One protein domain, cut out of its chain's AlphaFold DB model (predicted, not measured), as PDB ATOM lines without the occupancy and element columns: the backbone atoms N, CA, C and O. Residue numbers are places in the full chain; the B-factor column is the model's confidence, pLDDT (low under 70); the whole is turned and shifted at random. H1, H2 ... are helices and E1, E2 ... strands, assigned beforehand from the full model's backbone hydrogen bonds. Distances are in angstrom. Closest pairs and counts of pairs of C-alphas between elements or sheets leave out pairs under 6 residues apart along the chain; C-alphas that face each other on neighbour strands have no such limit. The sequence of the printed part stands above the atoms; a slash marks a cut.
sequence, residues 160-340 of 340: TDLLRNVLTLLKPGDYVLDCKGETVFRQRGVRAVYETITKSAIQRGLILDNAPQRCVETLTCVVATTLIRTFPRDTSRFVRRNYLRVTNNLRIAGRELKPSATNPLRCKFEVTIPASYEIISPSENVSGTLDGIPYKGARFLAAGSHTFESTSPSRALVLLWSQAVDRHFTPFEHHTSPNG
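This is residues 160 to 340 of the 340 residues of an uncharacterized protein of Verrucomicrobia bacterium (UniProt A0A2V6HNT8). Picture two lobes joined along one strongly twisted, branched sheet: in one, helices H1, H3 and H4 gather round the short strands E1 and E2, and in the other, strands E10, E6 and E8 share the space with a separate small sheet, E5, E9 and E7. Strand E4 runs from one lobe into the other, H5 packs on the sheet on the face opposite to H4, H2 lies out at one end, and the tail of residues 335 to 340 sticks out. The printed part has 181 residues, with named elements in the order H1 E1 H2 H3 E2 H4 E3 E4 E5 E6 E7 E8 E9 E10 H5. The class is mixed, five helices and ten strands, though they hold 88 residues, under half; the small sheet is antiparallel and the branched one has one parallel pair, E1 and E2. The whole is compact, with a radius of gyration of the C-alphas of 17.2 A and spans of 51 by 38 by 34 A.

Start at E4, residues 250 to 256, the strand with three neighbours. On one side of it look for E2, residues 222 to 224, and E10, residues 318 to 321, and on the other side for E3, residues 243 to 245. These three are antiparallel to E4: N 223 and O 251 are 2.8 A apart, N 255 and O 319 2.8 A, N 244 and O 252 2.8 A, within hydrogen-bond range; E3 and E4 form a hairpin. On one side of E2 is the edge strand E1, residues 175 to 177, parallel to it, with N 177 and O 222 at 2.9 A, and on the other side of E2 is E4. E10 has E4 on one side and E6, residues 275 to 280, on the other side, antiparallel to E10, with N 278 and O 320 at 2.8 A; E6 has E10 on one side and on the other side the edge strand E8, residues 299 to 301, antiparallel to E6, with N 277 and O 299 at 2.8 A. H4, residues 233 to 242, stands up from this sheet at a height of 10.4 A, over E4 and only just over E2, where 3 of its C-alphas fall. H5, residues 322 to 326, is on the opposite face, 7.4 A high. H3, residues 211 to 217, touches H4 at a steep tilt of 44 degrees, the same way, closest at the C-alphas of Pro 212 and Thr 235, 5.9 A. H3 only grazes the sheet, and so does H1, residues 160 to 169. H2, residues 196 to 203, is not on the sheet and is apart from H4; E1, H2 with H3, and E2 make a strand-helix-strand unit, two parallel neighbour strands with helices between, and its crossover is right-handed. In the other sheet, inner strand E9, residues 304 to 310, is antiparallel to E5, residues 263 to 271, with N 267 and O 308 at 2.8 A, and to E7, residues 288 to 290, with N 289 and O 309 at 2.8 A. E4 and E5 are near each other, with 8 pairs of C-alphas within 10 A. In the five helices every O i to N i+4 pair is within hydrogen-bond range.

Find C-alpha 160 at (6.240, 14.566, -42.495), where H1 begins; it runs 14.0 A, and H4 runs 14.5 A. E4 goes from (12.405, 21.450, -33.790) at C-alpha 250 over 16.4 A. E5, 20.7 A long, bends by 52 degrees at residue 266; E9 is 19.7 A and E6 15.7 A. H2 spans 10.4 A, E10 9.9 A, H3 9.8 A, E1 6.9 A, E2 and E7 6.8 A each, E3 6.7 A, E8 6.2 A. H5, 6.2 A, ends at C-alpha 326, (20.758, 31.000, -43.399).

The C-alphas farthest apart, those of Leu 206 and Ser 312, are 51.8 A apart. The printed part has no cut; the link from E1 to H2, 18 residues, is long. Mean pLDDT of the printed part is 88.0, with residues 226 to 229, 284 and 333 to 340 under 70.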
ATOM      1  N   THR A 160       5.817  14.083 -41.174       89.56
ATOM      2  CA  THR A 160       6.240  14.566 -42.495       89.56
ATOM      3  C   THR A 160       6.897  15.940 -42.399       89.56
ATOM      4  O   THR A 160       7.968  16.150 -42.968       89.56
ATOM      5  N   ASP A 161       6.318  16.862 -41.628       91.19
ATOM      6  CA  ASP A 161       6.884  18.185 -41.372       91.19
ATOM      7  C   ASP A 161       8.192  18.081 -40.582       91.19
ATOM      8  O   ASP A 161       9.108  18.870 -40.807       91.19
ATOM      9  N   LEU A 162       8.318  17.121 -39.653       91.44
ATOM     10  CA  LEU A 162       9.571  16.902 -38.920       91.44
ATOM     11  C   LEU A 162      10.671  16.468 -39.881       91.44
ATOM     12  O   LEU A 162      11.731  17.090 -39.907       91.44
ATOM     13  N   LEU A 163      10.409  15.439 -40.686       92.06
ATOM     14  CA  LEU A 163      11.370  14.947 -41.666       92.06
ATOM     15  C   LEU A 163      11.733  16.034 -42.673       92.06
ATOM     16  O   LEU A 163      12.916  16.264 -42.907       92.06
ATOM     17  N   ARG A 164      10.743  16.759 -43.206       93.06
ATOM     18  CA  ARG A 164      10.973  17.892 -44.108       93.06
ATOM     19  C   ARG A 164      11.883  18.929 -43.457       93.06
ATOM     20  O   ARG A 164      12.912  19.259 -44.029       93.06
ATOM     21  N   ASN A 165      11.559  19.391 -42.251       93.81
ATOM     22  CA  ASN A 165      12.337  20.425 -41.572       93.81
ATOM     23  C   ASN A 165      13.764  19.961 -41.255       93.81
ATOM     24  O   ASN A 165      14.709  20.712 -41.467       93.81
ATOM     25  N   VAL A 166      13.944  18.718 -40.800       93.62
ATOM     26  CA  VAL A 166      15.266  18.133 -40.517       93.62
ATOM     27  C   VAL A 166      16.099  18.015 -41.791       93.62
ATOM     28  O   VAL A 166      17.271  18.386 -41.794       93.62
ATOM     29  N   LEU A 167      15.506  17.521 -42.879       94.50
ATOM     30  CA  LEU A 167      16.198  17.357 -44.154       94.50
ATOM     31  C   LEU A 167      16.548  18.705 -44.790       94.50
ATOM     32  O   LEU A 167      17.650  18.850 -45.319       94.50
ATOM     33  N   THR A 168      15.649  19.685 -44.687       95.19
ATOM     34  CA  THR A 168      15.873  21.053 -45.158       95.19
ATOM     35  C   THR A 168      16.891  21.784 -44.304       95.19
ATOM     36  O   THR A 168      17.644  22.564 -44.860       95.19
ATOM     37  N   LEU A 169      16.960  21.562 -42.991       95.12
ATOM     38  CA  LEU A 169      17.867  22.292 -42.101       95.12
ATOM     39  C   LEU A 169      19.283  21.701 -42.070       95.12
ATOM     40  O   LEU A 169      20.251  22.449 -41.952       95.12
ATOM     41  N   LEU A 170      19.424  20.378 -42.171       95.19
ATOM     42  CA  LEU A 170      20.671  19.675 -41.855       95.19
ATOM     43  C   LEU A 170      21.337  19.026 -43.060       95.19
ATOM     44  O   LEU A 170      20.674  18.536 -43.974       95.19
ATOM     45  N   LYS A 171      22.664  18.931 -43.012       93.81
ATOM     46  CA  LYS A 171      23.491  18.134 -43.924       93.81
ATOM     47  C   LYS A 171      23.607  16.686 -43.412       93.81
ATOM     48  O   LYS A 171      23.381  16.443 -42.229       93.81
ATOM     49  N   PRO A 172      23.975  15.703 -44.259       91.44
ATOM     50  CA  PRO A 172      24.075  14.295 -43.846       91.44
ATOM     51  C   PRO A 172      25.039  14.011 -42.682       91.44
ATOM     52  O   PRO A 172      24.825  13.050 -41.946       91.44
ATOM     53  N   GLY A 173      26.087  14.827 -42.520       90.88
ATOM     54  CA  GLY A 173      27.061  14.701 -41.430       90.88
ATOM     55  C   GLY A 173      26.643  15.371 -40.118       90.88
ATOM     56  O   GLY A 173      27.308  15.162 -39.107       90.88
ATOM     57  N   ASP A 174      25.562  16.155 -40.116       94.00
ATOM     58  CA  ASP A 174      25.118  16.877 -38.925       94.00
ATOM     59  C   ASP A 174      24.394  15.929 -37.956       94.00
ATOM     60  O   ASP A 174      23.645  15.029 -38.363       94.00
ATOM     61  N   TYR A 175      24.588  16.169 -36.656       95.12
ATOM     62  CA  TYR A 175      23.958  15.397 -35.589       95.12
ATOM     63  C   TYR A 175      22.627  16.004 -35.130       95.12
ATOM     64  O   TYR A 175      22.468  17.223 -35.046       95.12
ATOM     65  N   VAL A 176      21.687  15.132 -34.760       94.69
ATOM     66  CA  VAL A 176      20.386  15.471 -34.172       94.69
ATOM     67  C   VAL A 176      20.211  14.755 -32.843       94.69
ATOM     68  O   VAL A 176      20.469  13.553 -32.721       94.69
ATOM     69  N   LEU A 177      19.736  15.484 -31.834       93.94
ATOM     70  CA  LEU A 177      19.226  14.874 -30.614       93.94
ATOM     71  C   LEU A 177      17.765  14.490 -30.827       93.94
ATOM     72  O   LEU A 177      16.911  15.343 -31.072       93.94
ATOM     73  N   ASP A 178      17.484  13.204 -30.684       90.75
ATOM     74  CA  ASP A 178      16.177  12.639 -30.972       90.75
ATOM     75  C   ASP A 178      15.809  11.543 -29.971       90.75
ATOM     76  O   ASP A 178      16.683  10.813 -29.485       90.75
ATOM     77  N   CYS A 179      14.519  11.439 -29.658       85.50
ATOM     78  CA  CYS A 179      14.015  10.600 -28.578       85.50
ATOM     79  C   CYS A 179      14.112   9.116 -28.907       85.50
ATOM     80  O   CYS A 179      14.627   8.344 -28.100       85.50
ATOM     81  N   LYS A 180      13.622   8.711 -30.076       82.62
ATOM     82  CA  LYS A 180      13.477   7.305 -30.461       82.62
ATOM     83  C   LYS A 180      14.112   6.994 -31.814       82.62
ATOM     84  O   LYS A 180      14.473   5.845 -32.052       82.62
ATOM     85  N   GLY A 181      14.348   8.006 -32.638       82.38
ATOM     86  CA  GLY A 181      14.891   7.852 -33.986       82.38
ATOM     87  C   GLY A 181      13.900   8.271 -35.064       82.38
ATOM     88  O   GLY A 181      13.966   7.765 -36.172       82.38
ATOM     89  N   GLU A 182      12.996   9.197 -34.761       84.56
ATOM     90  CA  GLU A 182      12.154   9.922 -35.710       84.56
ATOM     91  C   GLU A 182      12.950  10.574 -36.863       84.56
ATOM     92  O   GLU A 182      12.402  10.859 -37.924       84.56
ATOM     93  N   THR A 183      14.254  10.788 -36.677       88.38
ATOM     94  CA  THR A 183      15.168  11.458 -37.614       88.38
ATOM     95  C   THR A 183      16.194  10.510 -38.250       88.38
ATOM     96  O   THR A 183      17.365  10.856 -38.396       88.38
ATOM     97  N   VAL A 184      15.758   9.316 -38.678       83.44
ATOM     98  CA  VAL A 184      16.619   8.224 -39.205       83.44
ATOM     99  C   VAL A 184      17.619   8.620 -40.300       83.44
ATOM    100  O   VAL A 184      18.647   7.968 -40.454       83.44
ATOM    101  N   PHE A 185      17.341   9.676 -41.067       87.44
ATOM    102  CA  PHE A 185      18.199  10.141 -42.163       87.44
ATOM    103  C   PHE A 185      19.335  11.073 -41.712       87.44
ATOM    104  O   PHE A 185      20.050  11.624 -42.557       87.44
ATOM    105  N   ARG A 186      19.485  11.313 -40.407       92.12
ATOM    106  CA  ARG A 186      20.567  12.112 -39.822       92.12
ATOM    107  C   ARG A 186      21.260  11.340 -38.710       92.12
ATOM    108  O   ARG A 186      20.711  10.401 -38.137       92.12
ATOM    109  N   GLN A 187      22.498  11.732 -38.424       91.12
ATOM    110  CA  GLN A 187      23.273  11.105 -37.363       91.12
ATOM    111  C   GLN A 187      22.635  11.432 -36.013       91.12
ATOM    112  O   GLN A 187      22.311  12.583 -35.731       91.12
ATOM    113  N   ARG A 188      22.449  10.433 -35.151       89.75
ATOM    114  CA  ARG A 188      21.923  10.673 -33.803       89.75
ATOM    115  C   ARG A 188      23.071  10.999 -32.859       89.75
ATOM    116  O   ARG A 188      24.028  10.233 -32.767       89.75
ATOM    117  N   GLY A 189      22.954  12.103 -32.119       83.69
ATOM    118  CA  GLY A 189      23.930  12.470 -31.081       83.69
ATOM    119  C   GLY A 189      23.965  11.458 -29.929       83.69
ATOM    120  O   GLY A 189      24.979  11.291 -29.261       83.69
ATOM    121  N   VAL A 190      22.870  10.718 -29.733       87.56
ATOM    122  CA  VAL A 190      22.740   9.681 -28.706       87.56
ATOM    123  C   VAL A 190      22.220   8.379 -29.293       87.56
ATOM    124  O   VAL A 190      21.304   8.365 -30.113       87.56
ATOM    125  N   ARG A 191      22.790   7.261 -28.838       81.50
ATOM    126  CA  ARG A 191      22.349   5.915 -29.241       81.50
ATOM    127  C   ARG A 191      21.113   5.450 -28.472       81.50
ATOM    128  O   ARG A 191      20.329   4.667 -28.996       81.50
ATOM    129  N   ALA A 192      20.952   5.916 -27.234       83.06
ATOM    130  CA  ALA A 192      19.842   5.519 -26.385       83.06
ATOM    131  C   ALA A 192      18.500   5.943 -27.002       83.06
ATOM    132  O   ALA A 192      18.341   7.051 -27.513       83.06
ATOM    133  N   VAL A 193      17.530   5.034 -26.955       86.00
ATOM    134  CA  VAL A 193      16.133   5.306 -27.292       86.00
ATOM    135  C   VAL A 193      15.415   5.610 -25.988       86.00
ATOM    136  O   VAL A 193      15.306   4.737 -25.129       86.00
ATOM    137  N   TYR A 194      14.957   6.844 -25.804       85.56
ATOM    138  CA  TYR A 194      14.318   7.317 -24.576       85.56
ATOM    139  C   TYR A 194      12.864   6.874 -24.471       85.56
ATOM    140  O   TYR A 194      11.969   7.688 -24.306       85.56
ATOM    141  N   GLU A 195      12.605   5.577 -24.536       79.88
ATOM    142  CA  GLU A 195      11.301   5.012 -24.196       79.88
ATOM    143  C   GLU A 195      11.133   4.832 -22.685       79.88
ATOM    144  O   GLU A 195      12.082   4.972 -21.908       79.88
ATOM    145  N   THR A 196       9.914   4.492 -22.257       77.69
ATOM    146  CA  THR A 196       9.542   4.258 -20.851       77.69
ATOM    147  C   THR A 196      10.572   3.425 -20.096       77.69
ATOM    148  O   THR A 196      10.951   3.770 -18.977       77.69
ATOM    149  N   ILE A 197      11.068   2.361 -20.722       77.25
ATOM    150  CA  ILE A 197      12.021   1.451 -20.102       77.25
ATOM    151  C   ILE A 197      13.387   2.105 -19.908       77.25
ATOM    152  O   ILE A 197      13.904   2.108 -18.797       77.25
ATOM    153  N   THR A 198      13.970   2.675 -20.967       82.12
ATOM    154  CA  THR A 198      15.285   3.323 -20.902       82.12
ATOM    155  C   THR A 198      15.256   4.468 -19.908       82.12
ATOM    156  O   THR A 198      16.175   4.620 -19.111       82.12
ATOM    157  N   LYS A 199      14.161   5.236 -19.877       83.44
ATOM    158  CA  LYS A 199      13.944   6.263 -18.856       83.44
ATOM    159  C   LYS A 199      13.910   5.674 -17.453       83.44
ATOM    160  O   LYS A 199      14.518   6.251 -16.560       83.44
ATOM    161  N   SER A 200      13.204   4.562 -17.247       79.88
ATOM    162  CA  SER A 200      13.148   3.897 -15.941       79.88
ATOM    163  C   SER A 200      14.527   3.390 -15.517       79.88
ATOM    164  O   SER A 200      14.939   3.614 -14.383       79.88
ATOM    165  N   ALA A 201      15.282   2.791 -16.440       82.88
ATOM    166  CA  ALA A 201      16.651   2.351 -16.204       82.88
ATOM    167  C   ALA A 201      17.577   3.528 -15.847       82.88
ATOM    168  O   ALA A 201      18.332   3.430 -14.884       82.88
ATOM    169  N   ILE A 202      17.460   4.664 -16.546       87.81
ATOM    170  CA  ILE A 202      18.186   5.902 -16.224       87.81
ATOM    171  C   ILE A 202      17.802   6.431 -14.838       87.81
ATOM    172  O   ILE A 202      18.668   6.749 -14.031       87.81
ATOM    173  N   GLN A 203      16.506   6.488 -14.521       84.50
ATOM    174  CA  GLN A 203      16.015   6.955 -13.217       84.50
ATOM    175  C   GLN A 203      16.495   6.084 -12.052       84.50
ATOM    176  O   GLN A 203      16.671   6.589 -10.948       84.50
ATOM    177  N   ARG A 204      16.703   4.788 -12.299       83.25
ATOM    178  CA  ARG A 204      17.247   3.833 -11.327       83.25
ATOM    179  C   ARG A 204      18.778   3.783 -11.317       83.25
ATOM    180  O   ARG A 204      19.335   2.978 -10.582       83.25
ATOM    181  N   GLY A 205      19.454   4.593 -12.136       85.38
ATOM    182  CA  GLY A 205      20.916   4.612 -12.234       85.38
ATOM    183  C   GLY A 205      21.532   3.382 -12.913       85.38
ATOM    184  O   GLY A 205      22.738   3.186 -12.822       85.38
ATOM    185  N   LEU A 206      20.735   2.556 -13.601       84.62
ATOM    186  CA  LEU A 206      21.211   1.374 -14.338       84.62
ATOM    187  C   LEU A 206      21.850   1.746 -15.683       84.62
ATOM    188  O   LEU A 206      22.667   1.001 -16.217       84.62
ATOM    189  N   ILE A 207      21.451   2.889 -16.245       86.38
ATOM    190  CA  ILE A 207      22.005   3.471 -17.469       86.38
ATOM    191  C   ILE A 207      22.336   4.932 -17.172       86.38
ATOM    192  O   ILE A 207      21.523   5.652 -16.597       86.38
ATOM    193  N   LEU A 208      23.517   5.382 -17.581       87.50
ATOM    194  CA  LEU A 208      23.906   6.782 -17.451       87.50
ATOM    195  C   LEU A 208      23.175   7.641 -18.495       87.50
ATOM    196  O   LEU A 208      23.245   7.345 -19.689       87.50
ATOM    197  N   ASP A 209      22.534   8.731 -18.062       89.88
ATOM    198  CA  ASP A 209      22.115   9.794 -18.983       89.88
ATOM    199  C   ASP A 209      23.340  10.617 -19.396       89.88
ATOM    200  O   ASP A 209      23.790  11.494 -18.658       89.88
ATOM    201  N   ASN A 210      23.897  10.303 -20.566       91.62
ATOM    202  CA  ASN A 210      25.030  11.021 -21.145       91.62
ATOM    203  C   ASN A 210      24.642  11.925 -22.327       91.62
ATOM    204  O   ASN A 210      25.521  12.368 -23.070       91.62
ATOM    205  N   ALA A 211      23.346  12.192 -22.536       92.81
ATOM    206  CA  ALA A 211      22.897  13.000 -23.669       92.81
ATOM    207  C   ALA A 211      23.514  14.402 -23.698       92.81
ATOM    208  O   ALA A 211      23.994  14.796 -24.758       92.81
ATOM    209  N   PRO A 212      23.542  15.154 -22.577       94.31
ATOM    210  CA  PRO A 212      24.120  16.493 -22.565       94.31
ATOM    211  C   PRO A 212      25.588  16.507 -23.004       94.31
ATOM    212  O   PRO A 212      25.962  17.309 -23.854       94.31
ATOM    213  N   GLN A 213      26.400  15.588 -22.471       94.88
ATOM    214  CA  GLN A 213      27.819  15.465 -22.804       94.88
ATOM    215  C   GLN A 213      27.990  15.112 -24.281       94.88
ATOM    216  O   GLN A 213      28.734  15.781 -24.991       94.88
ATOM    217  N   ARG A 214      27.226  14.129 -24.772       94.81
ATOM    218  CA  ARG A 214      27.252  13.733 -26.181       94.81
ATOM    219  C   ARG A 214      26.855  14.864 -27.119       94.81
ATOM    220  O   ARG A 214      27.518  15.058 -28.128       94.81
ATOM    221  N   CYS A 215      25.824  15.636 -26.787       95.44
ATOM    222  CA  CYS A 215      25.417  16.780 -27.599       95.44
ATOM    223  C   CYS A 215      26.518  17.837 -27.716       95.44
ATOM    224  O   CYS A 215      26.640  18.451 -28.773       95.44
ATOM    225  N   VAL A 216      27.314  18.036 -26.662       95.88
ATOM    226  CA  VAL A 216      28.481  18.926 -26.699       95.88
ATOM    227  C   VAL A 216      29.612  18.305 -27.520       95.88
ATOM    228  O   VAL A 216      30.140  18.973 -28.397       95.88
ATOM    229  N   GLU A 217      29.944  17.030 -27.301       95.44
ATOM    230  CA  GLU A 217      30.997  16.315 -28.045       95.44
ATOM    231  C   GLU A 217      30.737  16.277 -29.556       95.44
ATOM    232  O   GLU A 217      31.658  16.442 -30.351       95.44
ATOM    233  N   THR A 218      29.486  16.050 -29.962       95.31
ATOM    234  CA  THR A 218      29.103  15.916 -31.374       95.31
ATOM    235  C   THR A 218      28.575  17.212 -31.982       95.31
ATOM    236  O   THR A 218      28.018  17.180 -33.078       95.31
ATOM    237  N   LEU A 219      28.716  18.342 -31.276       96.12
ATOM    238  CA  LEU A 219      28.297  19.669 -31.742       96.12
ATOM    239  C   LEU A 219      26.827  19.694 -32.211       96.12
ATOM    240  O   LEU A 219      26.478  20.262 -33.245       96.12
ATOM    241  N   THR A 220      25.946  19.018 -31.471       96.50
ATOM    242  CA  THR A 220      24.547  18.805 -31.868       96.50
ATOM    243  C   THR A 220      23.744  20.098 -31.743       96.50
ATOM    244  O   THR A 220      23.256  20.429 -30.663       96.50
ATOM    245  N   CYS A 221      23.535  20.805 -32.853       96.94
ATOM    246  CA  CYS A 221      22.796  22.070 -32.867       96.94
ATOM    247  C   CYS A 221      21.269  21.927 -32.981       96.94
ATOM    248  O   CYS A 221      20.564  22.926 -32.850       96.94
ATOM    249  N   VAL A 222      20.731  20.723 -33.204       96.06
ATOM    250  CA  VAL A 222      19.290  20.513 -33.438       96.06
ATOM    251  C   VAL A 222      18.724  19.400 -32.559       96.06
ATOM    252  O   VAL A 222      19.331  18.345 -32.384       96.06
ATOM    253  N   VAL A 223      17.520  19.635 -32.030       94.88
ATOM    254  CA  VAL A 223      16.748  18.689 -31.217       94.88
ATOM    255  C   VAL A 223      15.366  18.493 -31.834       94.88
ATOM    256  O   VAL A 223      14.618  19.461 -32.005       94.88
ATOM    257  N   ALA A 224      14.993  17.244 -32.101       92.06
ATOM    258  CA  ALA A 224      13.629  16.881 -32.467       92.06
ATOM    259  C   ALA A 224      12.723  16.927 -31.224       92.06
ATOM    260  O   ALA A 224      13.030  16.358 -30.174       92.06
ATOM    261  N   THR A 225      11.608  17.652 -31.312       78.25
ATOM    262  CA  THR A 225      10.748  17.961 -30.154       78.25
ATOM    263  C   THR A 225       9.400  17.262 -30.164       78.25
ATOM    264  O   THR A 225       8.624  17.433 -29.219       78.25
ATOM    265  N   THR A 226       9.138  16.423 -31.168       68.88
ATOM    266  CA  THR A 226       7.935  15.582 -31.267       68.88
ATOM    267  C   THR A 226       7.637  14.853 -29.956       68.88
ATOM    268  O   THR A 226       6.482  14.774 -29.532       68.88
ATOM    269  N   LEU A 227       8.683  14.426 -29.251       64.06
ATOM    270  CA  LEU A 227       8.592  13.668 -28.011       64.06
ATOM    271  C   LEU A 227       9.401  14.294 -26.862       64.06
ATOM    272  O   LEU A 227       9.904  13.582 -26.007       64.06
ATOM    273  N   ILE A 228       9.503  15.628 -26.758       60.03
ATOM    274  CA  ILE A 228      10.357  16.262 -25.724       60.03
ATOM    275  C   ILE A 228      10.008  15.847 -24.277       60.03
ATOM    276  O   ILE A 228      10.884  15.798 -23.417       60.03
ATOM    277  N   ARG A 229       8.737  15.503 -23.998       62.94
ATOM    278  CA  ARG A 229       8.281  14.972 -22.690       62.94
ATOM    279  C   ARG A 229       8.885  13.598 -22.365       62.94
ATOM    280  O   ARG A 229       8.816  13.115 -21.231       62.94
ATOM    281  N   THR A 230       9.471  12.962 -23.362       74.88
ATOM    282  CA  THR A 230      10.032  11.625 -23.301       74.88
ATOM    283  C   THR A 230      11.519  11.660 -22.929       74.88
ATOM    284  O   THR A 230      12.018  10.669 -22.411       74.88
ATOM    285  N   PHE A 231      12.208  12.805 -23.006       87.00
ATOM    286  CA  PHE A 231      13.581  12.912 -22.502       87.00
ATOM    287  C   PHE A 231      13.680  12.666 -20.978       87.00
ATOM    288  O   PHE A 231      12.750  12.983 -20.222       87.00
ATOM    289  N   PRO A 232      14.809  12.119 -20.483       88.50
ATOM    290  CA  PRO A 232      15.127  12.109 -19.057       88.50
ATOM    291  C   PRO A 232      15.224  13.530 -18.477       88.50
ATOM    292  O   PRO A 232      15.282  14.521 -19.211       88.50
ATOM    293  N   ARG A 233      15.213  13.648 -17.142       88.62
ATOM    294  CA  ARG A 233      15.141  14.951 -16.451       88.62
ATOM    295  C   ARG A 233      16.316  15.868 -16.803       88.62
ATOM    296  O   ARG A 233      16.078  17.040 -17.103       88.62
ATOM    297  N   ASP A 234      17.539  15.345 -16.799       90.12
ATOM    298  CA  ASP A 234      18.743  16.147 -17.033       90.12
ATOM    299  C   ASP A 234      18.888  16.533 -18.503       90.12
ATOM    300  O   ASP A 234      19.030  17.722 -18.796       90.12
ATOM    301  N   THR A 235      18.677  15.591 -19.428       92.44
ATOM    302  CA  THR A 235      18.525  15.900 -20.862       92.44
ATOM    303  C   THR A 235      17.466  16.983 -21.112       92.44
ATOM    304  O   THR A 235      17.719  17.969 -21.802       92.44
ATOM    305  N   SER A 236      16.283  16.872 -20.499       91.56
ATOM    306  CA  SER A 236      15.213  17.871 -20.655       91.56
ATOM    307  C   SER A 236      15.601  19.252 -20.119       91.56
ATOM    308  O   SER A 236      15.141  20.276 -20.632       91.56
ATOM    309  N   ARG A 237      16.398  19.314 -19.044       92.62
ATOM    310  CA  ARG A 237      16.912  20.575 -18.487       92.62
ATOM    311  C   ARG A 237      17.950  21.189 -19.427       92.62
ATOM    312  O   ARG A 237      17.856  22.380 -19.715       92.62
ATOM    313  N   PHE A 238      18.868  20.376 -19.945       94.75
ATOM    314  CA  PHE A 238      19.871  20.783 -20.929       94.75
ATOM    315  C   PHE A 238      19.223  21.353 -22.197       94.75
ATOM    316  O   PHE A 238      19.521  22.483 -22.584       94.75
ATOM    317  N   VAL A 239      18.254  20.636 -22.780       94.25
ATOM    318  CA  VAL A 239      17.549  21.077 -23.993       94.25
ATOM    319  C   VAL A 239      16.840  22.415 -23.777       94.25
ATOM    320  O   VAL A 239      16.941  23.313 -24.608       94.25
ATOM    321  N   ARG A 240      16.145  22.590 -22.645       92.75
ATOM    322  CA  ARG A 240      15.446  23.851 -22.338       92.75
ATOM    323  C   ARG A 240      16.388  25.036 -22.129       92.75
ATOM    324  O   ARG A 240      15.984  26.157 -22.410       92.75
ATOM    325  N   ARG A 241      17.601  24.803 -21.623       94.25
ATOM    326  CA  ARG A 241      18.584  25.856 -21.325       94.25
ATOM    327  C   ARG A 241      19.387  26.301 -22.556       94.25
ATOM    328  O   ARG A 241      19.828  27.451 -22.591       94.25
ATOM    329  N   ASN A 242      19.599  25.403 -23.519       96.50
ATOM    330  CA  ASN A 242      20.555  25.607 -24.616       96.50
ATOM    331  C   ASN A 242      19.931  25.615 -26.018       96.50
ATOM    332  O   ASN A 242      20.638  25.901 -26.981       96.50
ATOM    333  N   TYR A 243      18.636  25.304 -26.144       96.38
ATOM    334  CA  TYR A 243      17.952  25.284 -27.433       96.38
ATOM    335  C   TYR A 243      16.624  26.042 -27.396       96.38
ATOM    336  O   TYR A 243      15.736  25.768 -26.576       96.38
ATOM    337  N   LEU A 244      16.463  26.938 -28.364       95.06
ATOM    338  CA  LEU A 244      15.251  27.710 -28.594       95.06
ATOM    339  C   LEU A 244      14.275  26.931 -29.459       95.06
ATOM    340  O   LEU A 244      14.667  26.177 -30.346       95.06
ATOM    341  N   ARG A 245      12.982  27.099 -29.188       93.12
ATOM    342  CA  ARG A 245      11.934  26.537 -30.038       93.12
ATOM    343  C   ARG A 245      11.825  27.408 -31.284       93.12
ATOM    344  O   ARG A 245      11.564  28.595 -31.154       93.12
ATOM    345  N   VAL A 246      12.024  26.803 -32.448       91.75
ATOM    346  CA  VAL A 246      11.984  27.508 -33.737       91.75
ATOM    347  C   VAL A 246      10.781  27.073 -34.559       91.75
ATOM    348  O   VAL A 246      10.105  27.903 -35.143       91.75
ATOM    349  N   THR A 247      10.449  25.784 -34.524       88.81
ATOM    350  CA  THR A 247       9.216  25.263 -35.118       88.81
ATOM    351  C   THR A 247       8.405  24.487 -34.076       88.81
ATOM    352  O   THR A 247       8.805  24.306 -32.919       88.81
ATOM    353  N   ASN A 248       7.254  23.950 -34.482       86.25
ATOM    354  CA  ASN A 248       6.474  23.026 -33.655       86.25
ATOM    355  C   ASN A 248       7.148  21.667 -33.405       86.25
ATOM    356  O   ASN A 248       6.723  20.942 -32.507       86.25
ATOM    357  N   ASN A 249       8.173  21.321 -34.184       89.69
ATOM    358  CA  ASN A 249       8.825  20.014 -34.149       89.69
ATOM    359  C   ASN A 249      10.348  20.079 -33.951       89.69
ATOM    360  O   ASN A 249      10.944  19.041 -33.678       89.69
ATOM    361  N   LEU A 250      10.965  21.266 -33.968       92.62
ATOM    362  CA  LEU A 250      12.405  21.450 -33.790       92.62
ATOM    363  C   LEU A 250      12.753  22.515 -32.753       92.62
ATOM    364  O   LEU A 250      12.093  23.548 -32.591       92.62
ATOM    365  N   ARG A 251      13.858  22.244 -32.070       94.81
ATOM    366  CA  ARG A 251      14.584  23.170 -31.213       94.81
ATOM    367  C   ARG A 251      16.003  23.312 -31.741       94.81
ATOM    368  O   ARG A 251      16.616  22.313 -32.110       94.81
ATOM    369  N   ILE A 252      16.513  24.533 -31.770       96.94
ATOM    370  CA  ILE A 252      17.805  24.871 -32.370       96.94
ATOM    371  C   ILE A 252      18.688  25.523 -31.316       96.94
ATOM    372  O   ILE A 252      18.195  26.284 -30.482       96.94
ATOM    373  N   ALA A 253      19.976  25.188 -31.326       97.75
ATOM    374  CA  ALA A 253      20.943  25.716 -30.383       97.75
ATOM    375  C   ALA A 253      20.965  27.240 -30.473       97.75
ATOM    376  O   ALA A 253      21.109  27.822 -31.550       97.75
ATOM    377  N   GLY A 254      20.782  27.876 -29.327       96.81
ATOM    378  CA  GLY A 254      20.588  29.309 -29.257       96.81
ATOM    379  C   GLY A 254      20.070  29.743 -27.899       96.81
ATOM    380  O   GLY A 254      19.724  28.921 -27.043       96.81
ATOM    381  N   ARG A 255      20.024  31.056 -27.695       95.19
ATOM    382  CA  ARG A 255      19.557  31.661 -26.453       95.19
ATOM    383  C   ARG A 255      19.036  33.073 -26.695       95.19
ATOM    384  O   ARG A 255      19.596  33.831 -27.479       95.19
ATOM    385  N   GLU A 256      17.984  33.427 -25.969       94.12
ATOM    386  CA  GLU A 256      17.529  34.812 -25.851       94.12
ATOM    387  C   GLU A 256      18.568  35.625 -25.072       94.12
ATOM    388  O   GLU A 256      18.929  35.286 -23.939       94.12
ATOM    389  N   LEU A 257      19.062  36.698 -25.681       93.19
ATOM    390  CA  LEU A 257      20.038  37.583 -25.070       93.19
ATOM    391  C   LEU A 257      19.311  38.600 -24.197       93.19
ATOM    392  O   LEU A 257      18.545  39.434 -24.678       93.19
ATOM    393  N   LYS A 258      19.553  38.517 -22.889       91.00
ATOM    394  CA  LYS A 258      18.974  39.439 -21.914       91.00
ATOM    395  C   LYS A 258      19.950  40.584 -21.640       91.00
ATOM    396  O   LYS A 258      21.099  40.300 -21.284       91.00
ATOM    397  N   PRO A 259      19.505  41.846 -21.757       88.69
ATOM    398  CA  PRO A 259      20.304  42.990 -21.350       88.69
ATOM    399  C   PRO A 259      20.687  42.909 -19.874       88.69
ATOM    400  O   PRO A 259      19.931  42.401 -19.040       88.69
ATOM    401  N   SER A 260      21.866  43.420 -19.539       86.44
ATOM    402  CA  SER A 260      22.305  43.552 -18.158       86.44
ATOM    403  C   SER A 260      21.479  44.616 -17.435       86.44
ATOM    404  O   SER A 260      21.191  45.671 -17.994       86.44
ATOM    405  N   ALA A 261      21.154  44.377 -16.162       83.81
ATOM    406  CA  ALA A 261      20.419  45.337 -15.337       83.81
ATOM    407  C   ALA A 261      21.148  46.687 -15.190       83.81
ATOM    408  O   ALA A 261      20.504  47.717 -15.032       83.81
ATOM    409  N   THR A 262      22.484  46.688 -15.257       86.00
ATOM    410  CA  THR A 262      23.314  47.895 -15.119       86.00
ATOM    411  C   THR A 262      23.626  48.578 -16.447       86.00
ATOM    412  O   THR A 262      24.003  49.745 -16.450       86.00
ATOM    413  N   ASN A 263      23.524  47.868 -17.574       85.88
ATOM    414  CA  ASN A 263      23.762  48.433 -18.899       85.88
ATOM    415  C   ASN A 263      22.853  47.747 -19.937       85.88
ATOM    416  O   ASN A 263      23.133  46.605 -20.318       85.88
ATOM    417  N   PRO A 264      21.811  48.439 -20.439       86.25
ATOM    418  CA  PRO A 264      20.857  47.866 -21.386       86.25
ATOM    419  C   PRO A 264      21.463  47.570 -22.769       86.25
ATOM    420  O   PRO A 264      20.846  46.861 -23.556       86.25
ATOM    421  N   LEU A 265      22.659  48.083 -23.068       89.56
ATOM    422  CA  LEU A 265      23.383  47.795 -24.308       89.56
ATOM    423  C   LEU A 265      24.222  46.518 -24.216       89.56
ATOM    424  O   LEU A 265      24.651  45.997 -25.241       89.56
ATOM    425  N   ARG A 266      24.475  46.003 -23.007       92.06
ATOM    426  CA  ARG A 266      25.386  44.879 -22.785       92.06
ATOM    427  C   ARG A 266      24.628  43.609 -22.420       92.06
ATOM    428  O   ARG A 266      23.980  43.541 -21.380       92.06
ATOM    429  N   CYS A 267      24.814  42.565 -23.212       93.12
ATOM    430  CA  CYS A 267      24.269  41.231 -22.992       93.12
ATOM    431  C   CYS A 267      25.408  40.259 -22.669       93.12
ATOM    432  O   CYS A 267      26.300  40.045 -23.490       93.12
ATOM    433  N   LYS A 268      25.374  39.640 -21.485       94.50
ATOM    434  CA  LYS A 268      26.273  38.529 -21.134       94.50
ATOM    435  C   LYS A 268      25.531  37.214 -21.303       94.50
ATOM    436  O   LYS A 268      24.405  37.074 -20.828       94.50
ATOM    437  N   PHE A 269      26.159  36.250 -21.955       95.31
ATOM    438  CA  PHE A 269      25.567  34.940 -22.190       95.31
ATOM    439  C   PHE A 269      26.635  33.850 -22.196       95.31
ATOM    440  O   PHE A 269      27.831  34.119 -22.174       95.31
ATOM    441  N   GLU A 270      26.183  32.604 -22.181       96.31
ATOM    442  CA  GLU A 270      27.038  31.425 -22.128       96.31
ATOM    443  C   GLU A 270      26.660  30.508 -23.289       96.31
ATOM    444  O   GLU A 270      25.477  30.195 -23.468       96.31
ATOM    445  N   VAL A 271      27.662  30.084 -24.051       97.25
ATOM    446  CA  VAL A 271      27.546  29.110 -25.133       97.25
ATOM    447  C   VAL A 271      28.021  27.764 -24.601       97.25
ATOM    448  O   VAL A 271      29.135  27.641 -24.107       97.25
ATOM    449  N   THR A 272      27.165  26.745 -24.675       97.06
ATOM    450  CA  THR A 272      27.520  25.382 -24.237       97.06
ATOM    451  C   THR A 272      27.958  24.492 -25.398       97.06
ATOM    452  O   THR A 272      28.775  23.599 -25.205       97.06
ATOM    453  N   ILE A 273      27.419  24.720 -26.595       97.31
ATOM    454  CA  ILE A 273      27.709  23.920 -27.789       97.31
ATOM    455  C   ILE A 273      28.528  24.810 -28.720       97.31
ATOM    456  O   ILE A 273      27.998  25.817 -29.174       97.31
ATOM    457  N   PRO A 274      29.809  24.511 -28.970       97.31
ATOM    458  CA  PRO A 274      30.616  25.364 -29.825       97.31
ATOM    459  C   PRO A 274      30.175  25.226 -31.286       97.31
ATOM    460  O   PRO A 274      30.103  24.121 -31.819       97.31
ATOM    461  N   ALA A 275      29.856  26.344 -31.935       97.50
ATOM    462  CA  ALA A 275      29.391  26.384 -33.321       97.50
ATOM    463  C   ALA A 275      29.452  27.813 -33.878       97.50
ATOM    464  O   ALA A 275      29.755  28.765 -33.161       97.50
ATOM    465  N   SER A 276      29.130  27.974 -35.161       97.81
ATOM    466  CA  SER A 276      28.862  29.291 -35.743       97.81
ATOM    467  C   SER A 276      27.470  29.774 -35.348       97.81
ATOM    468  O   SER A 276      26.477  29.092 -35.602       97.81
ATOM    469  N   TYR A 277      27.402  30.946 -34.728       98.00
ATOM    470  CA  TYR A 277      26.175  31.584 -34.271       98.00
ATOM    471  C   TYR A 277      26.013  32.966 -34.884       98.00
ATOM    472  O   TYR A 277      26.992  33.654 -35.164       98.00
ATOM    473  N   GLU A 278      24.767  33.385 -35.020       96.56
ATOM    474  CA  GLU A 278      24.376  34.710 -35.459       96.56
ATOM    475  C   GLU A 278      23.383  35.306 -34.459       96.56
ATOM    476  O   GLU A 278      22.515  34.616 -33.920       96.56
ATOM    477  N   ILE A 279      23.556  36.590 -34.162       95.38
ATOM    478  CA  ILE A 279      22.634  37.383 -33.360       95.38
ATOM    479  C   ILE A 279      21.630  38.038 -34.304       95.38
ATOM    480  O   ILE A 279      22.011  38.826 -35.172       95.38
ATOM    481  N   ILE A 280      20.359  37.722 -34.097       93.75
ATOM    482  CA  ILE A 280      19.229  38.186 -34.897       93.75
ATOM    483  C   ILE A 280      18.230  38.957 -34.031       93.75
ATOM    484  O   ILE A 280      18.140  38.751 -32.816       93.75
ATOM    485  N   SER A 281      17.470  39.835 -34.677       91.38
ATOM    486  CA  SER A 281      16.372  40.612 -34.096       91.38
ATOM    487  C   SER A 281      15.162  40.544 -35.041       91.38
ATOM    488  O   SER A 281      15.370  40.408 -36.248       91.38
ATOM    489  N   PRO A 282      13.909  40.629 -34.549       85.75
ATOM    490  CA  PRO A 282      12.717  40.560 -35.400       85.75
ATOM    491  C   PRO A 282      12.616  41.660 -36.467       85.75
ATOM    492  O   PRO A 282      11.986  41.451 -37.499       85.75
ATOM    493  N   SER A 283      13.165  42.846 -36.198       71.81
ATOM    494  CA  SER A 283      12.837  44.066 -36.951       71.81
ATOM    495  C   SER A 283      14.032  44.982 -37.222       71.81
ATOM    496  O   SER A 283      13.853  46.063 -37.776       71.81
ATOM    497  N   GLU A 284      15.245  44.584 -36.833       69.12
ATOM    498  CA  GLU A 284      16.424  45.453 -36.877       69.12
ATOM    499  C   GLU A 284      17.671  44.715 -37.363       69.12
ATOM    500  O   GLU A 284      17.929  43.570 -36.982       69.12
ATOM    501  N   ASN A 285      18.499  45.421 -38.137       80.25
ATOM    502  CA  ASN A 285      19.868  44.992 -38.391       80.25
ATOM    503  C   ASN A 285      20.682  45.150 -37.104       80.25
ATOM    504  O   ASN A 285      20.909  46.260 -36.618       80.25
ATOM    505  N   VAL A 286      21.127  44.024 -36.554       88.50
ATOM    506  CA  VAL A 286      21.909  43.987 -35.319       88.50
ATOM    507  C   VAL A 286      23.314  44.525 -35.592       88.50
ATOM    508  O   VAL A 286      24.047  43.987 -36.420       88.50
ATOM    509  N   SER A 287      23.714  45.571 -34.868       90.31
ATOM    510  CA  SER A 287      25.067  46.133 -34.924       90.31
ATOM    511  C   SER A 287      25.633  46.324 -33.518       90.31
ATOM    512  O   SER A 287      24.899  46.549 -32.558       90.31
ATOM    513  N   GLY A 288      26.947  46.161 -33.374       92.38
ATOM    514  CA  GLY A 288      27.583  46.103 -32.062       92.38
ATOM    515  C   GLY A 288      28.978  45.501 -32.100       92.38
ATOM    516  O   GLY A 288      29.582  45.340 -33.163       92.38
ATOM    517  N   THR A 289      29.471  45.119 -30.929       95.31
ATOM    518  CA  THR A 289      30.680  44.311 -30.772       95.31
ATOM    519  C   THR A 289      30.338  42.995 -30.082       95.31
ATOM    520  O   THR A 289      29.526  42.942 -29.163       95.31
ATOM    521  N   LEU A 290      30.944  41.909 -30.551       96.06
ATOM    522  CA  LEU A 290      30.850  40.580 -29.961       96.06
ATOM    523  C   LEU A 290      32.247  40.203 -29.473       96.06
ATOM    524  O   LEU A 290      33.180  40.140 -30.275       96.06
ATOM    525  N   ASP A 291      32.383  40.036 -28.161       95.12
ATOM    526  CA  ASP A 291      33.651  39.856 -27.446       95.12
ATOM    527  C   ASP A 291      34.689  40.943 -27.788       95.12
ATOM    528  O   ASP A 291      35.866  40.671 -28.006       95.12
ATOM    529  N   GLY A 292      34.227  42.197 -27.886       93.31
ATOM    530  CA  GLY A 292      35.053  43.370 -28.204       93.31
ATOM    531  C   GLY A 292      35.389  43.546 -29.689       93.31
ATOM    532  O   GLY A 292      35.929  44.579 -30.076       93.31
ATOM    533  N   ILE A 293      35.037  42.587 -30.548       94.88
ATOM    534  CA  ILE A 293      35.291  42.655 -31.994       94.88
ATOM    535  C   ILE A 293      34.011  43.101 -32.714       94.88
ATOM    536  O   ILE A 293      32.957  42.511 -32.453       94.88
ATOM    537  N   PRO A 294      34.072  44.051 -33.672       95.19
ATOM    538  CA  PRO A 294      32.911  44.482 -34.451       95.19
ATOM    539  C   PRO A 294      32.105  43.305 -35.005       95.19
ATOM    540  O   PRO A 294      32.655  42.379 -35.610       95.19
ATOM    541  N   TYR A 295      30.800  43.321 -34.756       94.31
ATOM    542  CA  TYR A 295      29.879  42.280 -35.185       94.31
ATOM    543  C   TYR A 295      29.513  42.477 -36.663       94.31
ATOM    544  O   TYR A 295      29.102  43.562 -37.063       94.31
ATOM    545  N   LYS A 296      29.699  41.429 -37.475       91.75
ATOM    546  CA  LYS A 296      29.453  41.433 -38.931       91.75
ATOM    547  C   LYS A 296      28.550  40.271 -39.383       91.75
ATOM    548  O   LYS A 296      28.577  39.912 -40.553       91.75
ATOM    549  N   GLY A 297      27.807  39.661 -38.458       92.31
ATOM    550  CA  GLY A 297      27.010  38.454 -38.702       92.31
ATOM    551  C   GLY A 297      27.631  37.195 -38.095       92.31
ATOM    552  O   GLY A 297      28.332  37.268 -37.078       92.31
ATOM    553  N   ALA A 298      27.363  36.047 -38.721       95.31
ATOM    554  CA  ALA A 298      27.729  34.725 -38.223       95.31
ATOM    555  C   ALA A 298      29.204  34.613 -37.783       95.31
ATOM    556  O   ALA A 298      30.134  34.948 -38.520       95.31
ATOM    557  N   ARG A 299      29.428  34.092 -36.572       96.38
ATOM    558  CA  ARG A 299      30.761  33.890 -35.989       96.38
ATOM    559  C   ARG A 299      30.826  32.592 -35.200       96.38
ATOM    560  O   ARG A 299      29.897  32.254 -34.474       96.38
ATOM    561  N   PHE A 300      31.953  31.896 -35.302       97.56
ATOM    562  CA  PHE A 300      32.241  30.759 -34.436       97.56
ATOM    563  C   PHE A 300      32.421  31.210 -32.983       97.56
ATOM    564  O   PHE A 300      33.275  32.049 -32.695       97.56
ATOM    565  N   LEU A 301      31.636  30.631 -32.077       97.56
ATOM    566  CA  LEU A 301      31.748  30.831 -30.638       97.56
ATOM    567  C   LEU A 301      32.160  29.516 -29.984       97.56
ATOM    568  O   LEU A 301      31.524  28.479 -30.186       97.56
ATOM    569  N   ALA A 302      33.244  29.570 -29.209       97.00
ATOM    570  CA  ALA A 302      33.682  28.455 -28.382       97.00
ATOM    571  C   ALA A 302      32.697  28.217 -27.223       97.00
ATOM    572  O   ALA A 302      31.832  29.039 -26.939       97.00
ATOM    573  N   ALA A 303      32.824  27.085 -26.531       96.50
ATOM    574  CA  ALA A 303      32.082  26.894 -25.293       96.50
ATOM    575  C   ALA A 303      32.636  27.839 -24.212       96.50
ATOM    576  O   ALA A 303      33.846  27.872 -23.987       96.50
ATOM    577  N   GLY A 304      31.767  28.594 -23.539       96.62
ATOM    578  CA  GLY A 304      32.177  29.550 -22.515       96.62
ATOM    579  C   GLY A 304      31.285  30.782 -22.411       96.62
ATOM    580  O   GLY A 304      30.164  30.823 -22.918       96.62
ATOM    581  N   SER A 305      31.786  31.787 -21.691       96.69
ATOM    582  CA  SER A 305      31.106  33.071 -21.498       96.69
ATOM    583  C   SER A 305      31.457  34.050 -22.612       96.69
ATOM    584  O   SER A 305      32.630  34.234 -22.917       96.69
ATOM    585  N   HIS A 306      30.441  34.724 -23.138       96.94
ATOM    586  CA  HIS A 306      30.550  35.709 -24.209       96.94
ATOM    587  C   HIS A 306      29.798  36.988 -23.845       96.94
ATOM    588  O   HIS A 306      28.865  36.989 -23.030       96.94
ATOM    589  N   THR A 307      30.212  38.098 -24.448       96.00
ATOM    590  CA  THR A 307      29.581  39.405 -24.273       96.00
ATOM    591  C   THR A 307      29.248  40.011 -25.627       96.00
ATOM    592  O   THR A 307      30.113  40.143 -26.485       96.00
ATOM    593  N   PHE A 308      28.003  40.445 -25.787       95.25
ATOM    594  CA  PHE A 308      27.589  41.295 -26.894       95.25
ATOM    595  C   PHE A 308      27.266  42.697 -26.377       95.25
ATOM    596  O   PHE A 308      26.536  42.839 -25.394       95.25
ATOM    597  N   GLU A 309      27.808  43.720 -27.026       93.88
ATOM    598  CA  GLU A 309      27.518  45.126 -26.752       93.88
ATOM    599  C   GLU A 309      26.895  45.753 -27.996       93.88
ATOM    600  O   GLU A 309      27.547  45.896 -29.029       93.88
ATOM    601  N   SER A 310      25.611  46.087 -27.898       91.31
ATOM    602  CA  SER A 310      24.825  46.678 -28.977       91.31
ATOM    603  C   SER A 310      25.125  48.171 -29.122       91.31
ATOM    604  O   SER A 310      25.371  48.860 -28.132       91.31
ATOM    605  N   THR A 311      25.062  48.693 -30.346       87.19
ATOM    606  CA  THR A 311      25.155  50.143 -30.621       87.19
ATOM    607  C   THR A 311      23.905  50.903 -30.176       87.19
ATOM    608  O   THR A 311      23.990  52.071 -29.805       87.19
ATOM    609  N   SER A 312      22.747  50.242 -30.190       82.00
ATOM    610  CA  SER A 312      21.455  50.783 -29.764       82.00
ATOM    611  C   SER A 312      20.725  49.808 -28.828       82.00
ATOM    612  O   SER A 312      21.007  48.605 -28.843       82.00
ATOM    613  N   PRO A 313      19.783  50.278 -27.989       77.75
ATOM    614  CA  PRO A 313      18.977  49.397 -27.149       77.75
ATOM    615  C   PRO A 313      18.040  48.545 -28.017       77.75
ATOM    616  O   PRO A 313      16.934  48.967 -28.341       77.75
ATOM    617  N   SER A 314      18.476  47.342 -28.396       70.56
ATOM    618  CA  SER A 314      17.657  46.423 -29.189       70.56
ATOM    619  C   SER A 314      16.875  45.480 -28.278       70.56
ATOM    620  O   SER A 314      17.394  44.939 -27.294       70.56
ATOM    621  N   ARG A 315      15.589  45.303 -28.585       75.62
ATOM    622  CA  ARG A 315      14.691  44.407 -27.850       75.62
ATOM    623  C   ARG A 315      14.647  43.052 -28.552       75.62
ATOM    624  O   ARG A 315      14.651  42.987 -29.772       75.62
ATOM    625  N   ALA A 316      14.562  41.980 -27.765       85.44
ATOM    626  CA  ALA A 316      14.416  40.606 -28.260       85.44
ATOM    627  C   ALA A 316      15.580  40.094 -29.137       85.44
ATOM    628  O   ALA A 316      15.367  39.353 -30.095       85.44
ATOM    629  N   LEU A 317      16.818  40.440 -28.773       92.44
ATOM    630  CA  LEU A 317      18.008  39.852 -29.382       92.44
ATOM    631  C   LEU A 317      18.068  38.343 -29.113       92.44
ATOM    632  O   LEU A 317      17.942  37.889 -27.972       92.44
ATOM    633  N   VAL A 318      18.319  37.565 -30.158       95.12
ATOM    634  CA  VAL A 318      18.460  36.112 -30.078       95.12
ATOM    635  C   VAL A 318      19.781  35.699 -30.696       95.12
ATOM    636  O   VAL A 318      20.056  36.030 -31.840       95.12
ATOM    637  N   LEU A 319      20.571  34.922 -29.962       96.56
ATOM    638  CA  LEU A 319      21.685  34.166 -30.520       96.56
ATOM    639  C   LEU A 319      21.149  32.838 -31.056       96.56
ATOM    640  O   LEU A 319      20.566  32.068 -30.289       96.56
ATOM    641  N   LEU A 320      21.370  32.539 -32.331       97.56
ATOM    642  CA  LEU A 320      20.923  31.302 -32.966       97.56
ATOM    643  C   LEU A 320      22.031  30.698 -33.824       97.56
ATOM    644  O   LEU A 320      22.870  31.412 -34.363       97.56
ATOM    645  N   TRP A 321      22.064  29.372 -33.931       98.19
ATOM    646  CA  TRP A 321      22.987  28.679 -34.827       98.19
ATOM    647  C   TRP A 321      22.850  29.190 -36.272       98.19
ATOM    648  O   TRP A 321      21.748  29.200 -36.820       98.19
ATOM    649  N   SER A 322      23.959  29.597 -36.896       97.12
ATOM    650  CA  SER A 322      23.937  30.382 -38.139       97.12
ATOM    651  C   SER A 322      23.297  29.641 -39.314       97.12
ATOM    652  O   SER A 322      22.498  30.217 -40.036       97.12
ATOM    653  N   GLN A 323      23.526  28.329 -39.450       97.19
ATOM    654  CA  GLN A 323      22.908  27.530 -40.520       97.19
ATOM    655  C   GLN A 323      21.372  27.511 -40.429       97.19
ATOM    656  O   GLN A 323      20.703  27.320 -41.444       97.19
ATOM    657  N   ALA A 324      20.795  27.700 -39.238       96.62
ATOM    658  CA  ALA A 324      19.352  27.868 -39.105       96.62
ATOM    659  C   ALA A 324      18.891  29.224 -39.636       96.62
ATOM    660  O   ALA A 324      17.894  29.275 -40.351       96.62
ATOM    661  N   VAL A 325      19.638  30.290 -39.343       95.06
ATOM    662  CA  VAL A 325      19.366  31.640 -39.854       95.06
ATOM    663  C   VAL A 325      19.460  31.667 -41.380       95.06
ATOM    664  O   VAL A 325      18.498  32.070 -42.029       95.06
ATOM    665  N   ASP A 326      20.535  31.110 -41.947       94.88
ATOM    666  CA  ASP A 326      20.758  31.000 -43.399       94.88
ATOM    667  C   ASP A 326      19.619  30.273 -44.128       94.88
ATOM    668  O   ASP A 326      19.354  30.514 -45.304       94.88
ATOM    669  N   ARG A 327      18.953  29.339 -43.439       94.75
ATOM    670  CA  ARG A 327      17.841  28.541 -43.978       94.75
ATOM    671  C   ARG A 327      16.470  29.032 -43.513       94.75
ATOM    672  O   ARG A 327      15.492  28.306 -43.664       94.75
ATOM    673  N   HIS A 328      16.406  30.240 -42.952       93.00
ATOM    674  CA  HIS A 328      15.188  30.917 -42.496       93.00
ATOM    675  C   HIS A 328      14.420  30.202 -41.367       93.00
ATOM    676  O   HIS A 328      13.231  30.420 -41.167       93.00
ATOM    677  N   PHE A 329      15.103  29.385 -40.566       94.06
ATOM    678  CA  PHE A 329      14.562  28.801 -39.341       94.06
ATOM    679  C   PHE A 329      14.787  29.769 -38.170       94.06
ATOM    680  O   PHE A 329      15.788  29.658 -37.461       94.06
ATOM    681  N   THR A 330      13.856  30.701 -37.939       92.44
ATOM    682  CA  THR A 330      13.945  31.707 -36.858       92.44
ATOM    683  C   THR A 330      12.812  31.566 -35.828       92.44
ATOM    684  O   THR A 330      11.718  31.119 -36.168       92.44
ATOM    685  N   PRO A 331      13.025  31.928 -34.546       89.94
ATOM    686  CA  PRO A 331      12.015  31.754 -33.495       89.94
ATOM    687  C   PRO A 331      10.898  32.814 -33.511       89.94
ATOM    688  O   PRO A 331      10.038  32.797 -32.631       89.94
ATOM    689  N   PHE A 332      10.906  33.746 -34.468       86.38
ATOM    690  CA  PHE A 332       9.998  34.897 -34.488       86.38
ATOM    691  C   PHE A 332       8.677  34.624 -35.224       86.38
ATOM    692  O   PHE A 332       7.671  35.269 -34.937       86.38
ATOM    693  N   GLU A 333       8.628  33.624 -36.109       66.50
ATOM    694  CA  GLU A 333       7.457  33.331 -36.955       66.50
ATOM    695  C   GLU A 333       6.304  32.595 -36.235       66.50
ATOM    696  O   GLU A 333       5.429  32.015 -36.876       66.50
ATOM    697  N   HIS A 334       6.260  32.571 -34.898       50.09
ATOM    698  CA  HIS A 334       5.270  31.785 -34.135       50.09
ATOM    699  C   HIS A 334       4.336  32.593 -33.217       50.09
ATOM    700  O   HIS A 334       3.680  32.022 -32.346       50.09
ATOM    701  N   HIS A 335       4.172  33.894 -33.471       35.66
ATOM    702  CA  HIS A 335       3.074  34.692 -32.905       35.66
ATOM    703  C   HIS A 335       1.952  34.974 -33.914       35.66
ATOM    704  O   HIS A 335       1.424  36.075 -33.986       35.66
ATOM    705  N   THR A 336       1.526  33.964 -34.662       30.64
ATOM    706  CA  THR A 336       0.174  33.937 -35.227       30.64
ATOM    707  C   THR A 336      -0.481  32.647 -34.770       30.64
ATOM    708  O   THR A 336      -0.352  31.594 -35.382       30.64
ATOM    709  N   SER A 337      -1.162  32.720 -33.625       26.45
ATOM    710  CA  SER A 337      -2.235  31.776 -33.336       26.45
ATOM    711  C   SER A 337      -3.351  32.102 -34.331       26.45
ATOM    712  O   SER A 337      -3.896  33.204 -34.242       26.45
ATOM    713  N   PRO A 338      -3.706  31.230 -35.290       32.66
ATOM    714  CA  PRO A 338      -5.019  31.335 -35.880       32.66
ATOM    715  C   PRO A 338      -6.007  30.827 -34.830       32.66
ATOM    716  O   PRO A 338      -5.742  29.851 -34.126       32.66
ATOM    717  N   ASN A 339      -7.112  31.544 -34.697       33.56
ATOM    718  CA  ASN A 339      -8.263  31.152 -33.899       33.56
ATOM    719  C   ASN A 339      -8.579  29.656 -34.067       33.56
ATOM    720  O   ASN A 339      -8.651  29.154 -35.192       33.56
ATOM    721  N   GLY A 340      -8.786  28.983 -32.939       29.98
ATOM    722  CA  GLY A 340      -9.372  27.653 -32.831       29.98
ATOM    723  C   GLY A 340     -10.173  27.588 -31.551       29.98
ATOM    724  O   GLY A 340      -9.519  27.631 -30.485       29.98
TER     725      GLY A 340